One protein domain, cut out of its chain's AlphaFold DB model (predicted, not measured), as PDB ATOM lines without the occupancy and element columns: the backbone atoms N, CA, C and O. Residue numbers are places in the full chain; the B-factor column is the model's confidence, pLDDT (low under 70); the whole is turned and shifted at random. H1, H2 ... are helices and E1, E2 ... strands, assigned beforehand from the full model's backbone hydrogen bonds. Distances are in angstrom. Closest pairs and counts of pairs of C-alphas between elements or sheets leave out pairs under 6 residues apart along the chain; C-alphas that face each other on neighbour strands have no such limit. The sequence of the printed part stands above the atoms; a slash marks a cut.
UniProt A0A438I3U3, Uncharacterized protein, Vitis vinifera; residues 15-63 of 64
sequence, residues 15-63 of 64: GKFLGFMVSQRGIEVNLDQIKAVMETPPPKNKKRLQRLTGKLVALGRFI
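What this domain is: This is residues 15 to 63 of the 64 residues of an uncharacterized protein of Vitis vinifera (UniProt A0A438I3U3). What shape is this? It is a loose rod with a small three-stranded sheet, E1 to E3, at one end; H1 leads away from it and the longer H2 runs back. What builds it? The 49 printed residues include E1, E2, E3, H1 and H2 in chain order, mixed in class. The sheet, ordered E1, E2, E3, is an antiparallel meander, each strand pairing with the one before. The radius of gyration of the C-alphas is 12.3 A, the spans 40 by 17 by 17 A.

How they stand to each other: How do strands pair? E1, residues 15 to 17, and E2, residues 20 to 23, form an antiparallel hairpin; N 15 and O 22, 2.9 A apart, are within hydrogen-bond range. E2 and E3, residues 26 to 28, form another, with N 28 and O 21 at 2.8 A. Do the helices meet? H1, residues 31 to 38, and H2, residues 46 to 60, a helical hairpin, only just touch, with 3 pairs of C-alphas within 8 A, H2 with residues 52 to 56 alone. Their closest C-alphas, Val 37 and Leu 52, are 7.4 A apart; the tilt is steep, 38 degrees, opposite ways. In both, every O i to N i+4 pair is within hydrogen-bond range.

Where its parts are: Where does E1 begin? C-alpha 15 is at (-52.389, 9.301, -16.204). Where does H2 end? It spans 20.3 A to C-alpha 60 at (-35.331, -2.840, -18.910); H1 spans 10.4 A.

The domain as a whole: How large is it? The C-alphas farthest apart, Gln 24 and Lys 44, are 40.2 A apart. Any cut or low confidence? The printed part has no cut, and no printed residue is under 70 in pLDDT.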
ATOM      1  N   GLY A  15     -51.517  10.372 -16.685       91.44
ATOM      2  CA  GLY A  15     -52.389   9.301 -16.204       91.44
ATOM      3  C   GLY A  15     -51.763   7.911 -16.268       91.44
ATOM      4  O   GLY A  15     -50.788   7.674 -16.979       91.44
ATOM      5  N   LYS A  16     -52.347   6.967 -15.520       90.56
ATOM      6  CA  LYS A  16     -51.938   5.559 -15.557       90.56
ATOM      7  C   LYS A  16     -52.546   4.865 -16.778       90.56
ATOM      8  O   LYS A  16     -53.766   4.831 -16.923       90.56
ATOM      9  N   PHE A  17     -51.711   4.242 -17.607       87.88
ATOM     10  CA  PHE A  17     -52.139   3.446 -18.757       87.88
ATOM     11  C   PHE A  17     -51.305   2.168 -18.875       87.88
ATOM     12  O   PHE A  17     -50.079   2.207 -18.838       87.88
ATOM     13  N   LEU A  18     -51.976   1.013 -18.975       87.12
ATOM     14  CA  LEU A  18     -51.345  -0.318 -19.044       87.12
ATOM     15  C   LEU A  18     -50.286  -0.575 -17.949       87.12
ATOM     16  O   LEU A  18     -49.308  -1.289 -18.156       87.12
ATOM     17  N   GLY A  19     -50.483   0.015 -16.768       86.88
ATOM     18  CA  GLY A  19     -49.570  -0.105 -15.630       86.88
ATOM     19  C   GLY A  19     -48.405   0.888 -15.618       86.88
ATOM     20  O   GLY A  19     -47.715   0.944 -14.605       86.88
ATOM     21  N   PHE A  20     -48.221   1.693 -16.666       89.31
ATOM     22  CA  PHE A  20     -47.218   2.759 -16.739       89.31
ATOM     23  C   PHE A  20     -47.837   4.123 -16.442       89.31
ATOM     24  O   PHE A  20     -49.052   4.299 -16.564       89.31
ATOM     25  N   MET A  21     -47.002   5.085 -16.065       92.06
ATOM     26  CA  MET A  21     -47.396   6.487 -16.032       92.06
ATOM     27  C   MET A  21     -47.138   7.083 -17.414       92.06
ATOM     28  O   MET A  21     -46.080   6.869 -17.995       92.06
ATOM     29  N   VAL A  22     -48.109   7.799 -17.964       92.31
ATOM     30  CA  VAL A  22     -47.962   8.514 -19.232       92.31
ATOM     31  C   VAL A  22     -48.135   9.992 -18.940       92.31
ATOM     32  O   VAL A  22     -49.136  10.380 -18.341       92.31
ATOM     33  N   SER A  23     -47.159  10.798 -19.339       93.25
ATOM     34  CA  SER A  23     -47.144  12.249 -19.175       93.25
ATOM     35  C   SER A  23     -46.703  12.913 -20.483       93.25
ATOM     36  O   SER A  23     -46.301  12.245 -21.438       93.25
ATOM     37  N   GLN A  24     -46.723  14.246 -20.530       91.88
ATOM     38  CA  GLN A  24     -46.146  14.995 -21.656       91.88
ATOM     39  C   GLN A  24     -44.648  14.722 -21.870       91.88
ATOM     40  O   GLN A  24     -44.144  14.927 -22.969       91.88
ATOM     41  N   ARG A  25     -43.932  14.251 -20.839       91.69
ATOM     42  CA  ARG A  25     -42.506  13.894 -20.924       91.69
ATOM     43  C   ARG A  25     -42.282  12.504 -21.523       91.69
ATOM     44  O   ARG A  25     -41.147  12.163 -21.841       91.69
ATOM     45  N   GLY A  26     -43.346  11.718 -21.690       91.38
ATOM     46  CA  GLY A  26     -43.311  10.378 -22.260       91.38
ATOM     47  C   GLY A  26     -43.889   9.319 -21.325       91.38
ATOM     48  O   GLY A  26     -44.768   9.582 -20.503       91.38
ATOM     49  N   ILE A  27     -43.413   8.084 -21.497       92.50
ATOM     50  CA  ILE A  27     -43.780   6.951 -20.646       92.50
ATOM     51  C   ILE A  27     -42.787   6.897 -19.493       92.50
ATOM     52  O   ILE A  27     -41.582   6.853 -19.710       92.50
ATOM     53  N   GLU A  28     -43.305   6.845 -18.280       91.19
ATOM     54  CA  GLU A  28     -42.547   6.755 -17.044       91.19
ATOM     55  C   GLU A  28     -42.908   5.454 -16.316       91.19
ATOM     56  O   GLU A  28     -44.021   4.915 -16.420       91.19
ATOM     57  N   VAL A  29     -41.949   4.928 -15.556       90.06
ATOM     58  CA  VAL A  29     -42.190   3.766 -14.704       90.06
ATOM     59  C   VAL A  29     -43.104   4.141 -13.546       90.06
ATOM     60  O   VAL A  29     -42.928   5.156 -12.881       90.06
ATOM     61  N   ASN A  30     -44.079   3.276 -13.281       87.69
ATOM     62  CA  ASN A  30     -44.942   3.411 -12.120       87.69
ATOM     63  C   ASN A  30     -44.283   2.755 -10.894       87.69
ATOM     64  O   ASN A  30     -43.841   1.605 -10.961       87.69
ATOM     65  N   LEU A  31     -44.298   3.449  -9.752       85.25
ATOM     66  CA  LEU A  31     -43.850   2.924  -8.456       85.25
ATOM     67  C   LEU A  31     -44.511   1.584  -8.099       85.25
ATOM     68  O   LEU A  31     -43.851   0.714  -7.535       85.25
ATOM     69  N   ASP A  32     -45.773   1.371  -8.492       87.94
ATOM     70  CA  ASP A  32     -46.480   0.104  -8.259       87.94
ATOM     71  C   ASP A  32     -45.771  -1.085  -8.938       87.94
ATOM     72  O   ASP A  32     -45.706  -2.184  -8.385       87.94
ATOM     73  N   GLN A  33     -45.214  -0.875 -10.139       86.38
ATOM     74  CA  GLN A  33     -44.499  -1.916 -10.883       86.38
ATOM     75  C   GLN A  33     -43.142  -2.226 -10.247       86.38
ATOM     76  O   GLN A  33     -42.792  -3.401 -10.127       86.38
ATOM     77  N   ILE A  34     -42.411  -1.196  -9.797       88.69
ATOM     78  CA  ILE A  34     -41.152  -1.368  -9.052       88.69
ATOM     79  C   ILE A  34     -41.421  -2.150  -7.767       88.69
ATOM     80  O   ILE A  34     -40.769  -3.162  -7.505       88.69
ATOM     81  N   LYS A  35     -42.422  -1.721  -6.991       90.56
ATOM     82  CA  LYS A  35     -42.796  -2.360  -5.729       90.56
ATOM     83  C   LYS A  35     -43.154  -3.832  -5.936       90.56
ATOM     84  O   LYS A  35     -42.638  -4.691  -5.233       90.56
ATOM     85  N   ALA A  36     -43.923  -4.149  -6.977       88.19
ATOM     86  CA  ALA A  36     -44.273  -5.529  -7.309       88.19
ATOM     87  C   ALA A  36     -43.066  -6.414  -7.684       88.19
ATOM     88  O   ALA A  36     -43.158  -7.641  -7.578       88.19
ATOM     89  N   VAL A  37     -41.965  -5.835  -8.172       89.75
ATOM     90  CA  VAL A  37     -40.711  -6.560  -8.434       89.75
ATOM     91  C   VAL A  37     -39.912  -6.725  -7.143       89.75
ATOM     92  O   VAL A  37     -39.515  -7.846  -6.841       89.75
ATOM     93  N   MET A  38     -39.759  -5.655  -6.358       89.38
ATOM     94  CA  MET A  38     -39.054  -5.658  -5.067       89.38
ATOM     95  C   MET A  38     -39.676  -6.631  -4.057       89.38
ATOM     96  O   MET A  38     -38.968  -7.336  -3.349       89.38
ATOM     97  N   GLU A  39     -41.005  -6.714  -4.021       91.81
ATOM     98  CA  GLU A  39     -41.750  -7.609  -3.128       91.81
ATOM     99  C   GLU A  39     -41.908  -9.027  -3.699       91.81
ATOM    100  O   GLU A  39     -42.525  -9.889  -3.066       91.81
ATOM    101  N   THR A  40     -41.388  -9.310  -4.902       88.62
ATOM    102  CA  THR A  40     -41.445 -10.673  -5.439       88.62
ATOM    103  C   THR A  40     -40.506 -11.568  -4.621       88.62
ATOM    104  O   THR A  40     -39.293 -11.359  -4.645       88.62
ATOM    105  N   PRO A  41     -41.021 -12.607  -3.934       90.25
ATOM    106  CA  PRO A  41     -40.172 -13.512  -3.176       90.25
ATOM    107  C   PRO A  41     -39.243 -14.291  -4.117       90.25
ATOM    108  O   PRO A  41     -39.612 -14.515  -5.280       90.25
ATOM    109  N   PRO A  42     -38.096 -14.789  -3.616       91.44
ATOM    110  CA  PRO A  42     -37.156 -15.565  -4.414       91.44
ATOM    111  C   PRO A  42     -37.867 -16.666  -5.218       91.44
ATOM    112  O   PRO A  42     -38.662 -17.440  -4.657       91.44
ATOM    113  N   PRO A  43     -37.658 -16.735  -6.546       93.06
ATOM    114  CA  PRO A  43     -38.368 -17.682  -7.388       93.06
ATOM    115  C   PRO A  43     -37.935 -19.110  -7.048       93.06
ATOM    116  O   PRO A  43     -36.802 -19.507  -7.281       93.06
ATOM    117  N   LYS A  44     -38.873 -19.911  -6.534       95.00
ATOM    118  CA  LYS A  44     -38.629 -21.316  -6.156       95.00
ATOM    119  C   LYS A  44     -38.682 -22.305  -7.329       95.00
ATOM    120  O   LYS A  44     -38.473 -23.494  -7.134       95.00
ATOM    121  N   ASN A  45     -39.057 -21.855  -8.529       95.19
ATOM    122  CA  ASN A  45     -39.176 -22.714  -9.708       95.19
ATOM    123  C   ASN A  45     -38.993 -21.933 -11.019       95.19
ATOM    124  O   ASN A  45     -39.137 -20.707 -11.058       95.19
ATOM    125  N   LYS A  46     -38.738 -22.669 -12.110       95.75
ATOM    126  CA  LYS A  46     -38.487 -22.109 -13.450       95.75
ATOM    127  C   LYS A  46     -39.630 -21.219 -13.948       95.75
ATOM    128  O   LYS A  46     -39.375 -20.158 -14.507       95.75
ATOM    129  N   LYS A  47     -40.887 -21.598 -13.694       94.44
ATOM    130  CA  LYS A  47     -42.070 -20.821 -14.111       94.44
ATOM    131  C   LYS A  47     -42.129 -19.448 -13.433       94.44
ATOM    132  O   LYS A  47     -42.417 -18.445 -14.081       94.44
ATOM    133  N   ARG A  48     -41.849 -19.381 -12.127       93.31
ATOM    134  CA  ARG A  48     -41.784 -18.112 -11.381       93.31
ATOM    135  C   ARG A  48     -40.605 -17.261 -11.832       93.31
ATOM    136  O   ARG A  48     -40.780 -16.053 -11.962       93.31
ATOM    137  N   LEU A  49     -39.461 -17.888 -12.105       94.50
ATOM    138  CA  LEU A  49     -38.286 -17.208 -12.642       94.50
ATOM    139  C   LEU A  49     -38.614 -16.560 -13.992       94.50
ATOM    140  O   LEU A  49     -38.481 -15.352 -14.114       94.50
ATOM    141  N   GLN A  50     -39.169 -17.311 -14.948       95.19
ATOM    142  CA  GLN A  50     -39.591 -16.776 -16.251       95.19
ATOM    143  C   GLN A  50     -40.591 -15.621 -16.120       95.19
ATOM    144  O   GLN A  50     -40.473 -14.616 -16.820       95.19
ATOM    145  N   ARG A  51     -41.556 -15.722 -15.193       92.31
ATOM    146  CA  ARG A  51     -42.506 -14.632 -14.920       92.31
ATOM    147  C   ARG A  51     -41.801 -13.373 -14.417       92.31
ATOM    148  O   ARG A  51     -42.170 -12.275 -14.819       92.31
ATOM    149  N   LEU A  52     -40.827 -13.522 -13.518       92.69
ATOM    150  CA  LEU A  52     -40.038 -12.404 -13.005       92.69
ATOM    151  C   LEU A  52     -39.179 -11.788 -14.116       92.69
ATOM    152  O   LEU A  52     -39.216 -10.577 -14.291       92.69
ATOM    153  N   THR A  53     -38.503 -12.610 -14.922       92.75
ATOM    154  CA  THR A  53     -37.744 -12.153 -16.094       92.75
ATOM    155  C   THR A  53     -38.627 -11.351 -17.048       92.75
ATOM    156  O   THR A  53     -38.246 -10.260 -17.446       92.75
ATOM    157  N   GLY A  54     -39.842 -11.822 -17.356       92.12
ATOM    158  CA  GLY A  54     -40.778 -11.083 -18.211       92.12
ATOM    159  C   GLY A  54     -41.159  -9.706 -17.652       92.12
ATOM    160  O   GLY A  54     -41.214  -8.733 -18.402       92.12
ATOM    161  N   LYS A  55     -41.357  -9.592 -16.329       89.62
ATOM    162  CA  LYS A  55     -41.576  -8.292 -15.670       89.62
ATOM    163  C   LYS A  55     -40.350  -7.382 -15.779       89.62
ATOM    164  O   LYS A  55     -40.508  -6.200 -16.061       89.62
ATOM    165  N   LEU A  56     -39.150  -7.927 -15.573       91.25
ATOM    166  CA  LEU A  56     -37.896  -7.175 -15.661       91.25
ATOM    167  C   LEU A  56     -37.634  -6.669 -17.083       91.25
ATOM    168  O   LEU A  56     -37.258  -5.516 -17.247       91.25
ATOM    169  N   VAL A  57     -37.910  -7.475 -18.112       92.62
ATOM    170  CA  VAL A  57     -37.765  -7.067 -19.521       92.62
ATOM    171  C   VAL A  57     -38.626  -5.841 -19.843       92.62
ATOM    172  O   VAL A  57     -38.151  -4.915 -20.493       92.62
ATOM    173  N   ALA A  58     -39.863  -5.772 -19.335       88.50
ATOM    174  CA  ALA A  58     -40.731  -4.606 -19.533       88.50
ATOM    175  C   ALA A  58     -40.188  -3.317 -18.878       88.50
ATOM    176  O   ALA A  58     -40.500  -2.210 -19.334       88.50
ATOM    177  N   LEU A  59     -39.386  -3.466 -17.818       90.06
ATOM    178  CA  LEU A  59     -38.717  -2.377 -17.104       90.06
ATOM    179  C   LEU A  59     -37.321  -2.062 -17.660       90.06
ATOM    180  O   LEU A  59     -36.822  -0.967 -17.429       90.06
ATOM    181  N   GLY A  60     -36.707  -2.973 -18.420       90.25
ATOM    182  CA  GLY A  60     -35.331  -2.840 -18.910       90.25
ATOM    183  C   GLY A  60     -35.086  -1.587 -19.750       90.25
ATOM    184  O   GLY A  60     -34.012  -1.013 -19.683       90.25
ATOM    185  N   ARG A  61     -36.106  -1.086 -20.455       87.88
ATOM    186  CA  ARG A  61     -36.039   0.176 -21.220       87.88
ATOM    187  C   ARG A  61     -35.837   1.444 -20.372       87.88
ATOM    188  O   ARG A  61     -35.651   2.511 -20.941       87.88
ATOM    189  N   PHE A  62     -35.936   1.342 -19.045       87.44
ATOM    190  CA  PHE A  62     -35.734   2.446 -18.100       87.44
ATOM    191  C   PHE A  62     -34.415   2.329 -17.321       87.44
ATOM    192  O   PHE A  62     -34.154   3.148 -16.444       87.44
ATOM    193  N   ILE A  63     -33.618   1.298 -17.604       85.81
ATOM    194  CA  ILE A  63     -32.318   1.043 -16.983       85.81
ATOM    195  C   ILE A  63     -31.251   1.407 -18.023       85.81
ATOM    196  O   ILE A  63     -31.355   0.966 -19.168       85.81
TER     197      ILE A  63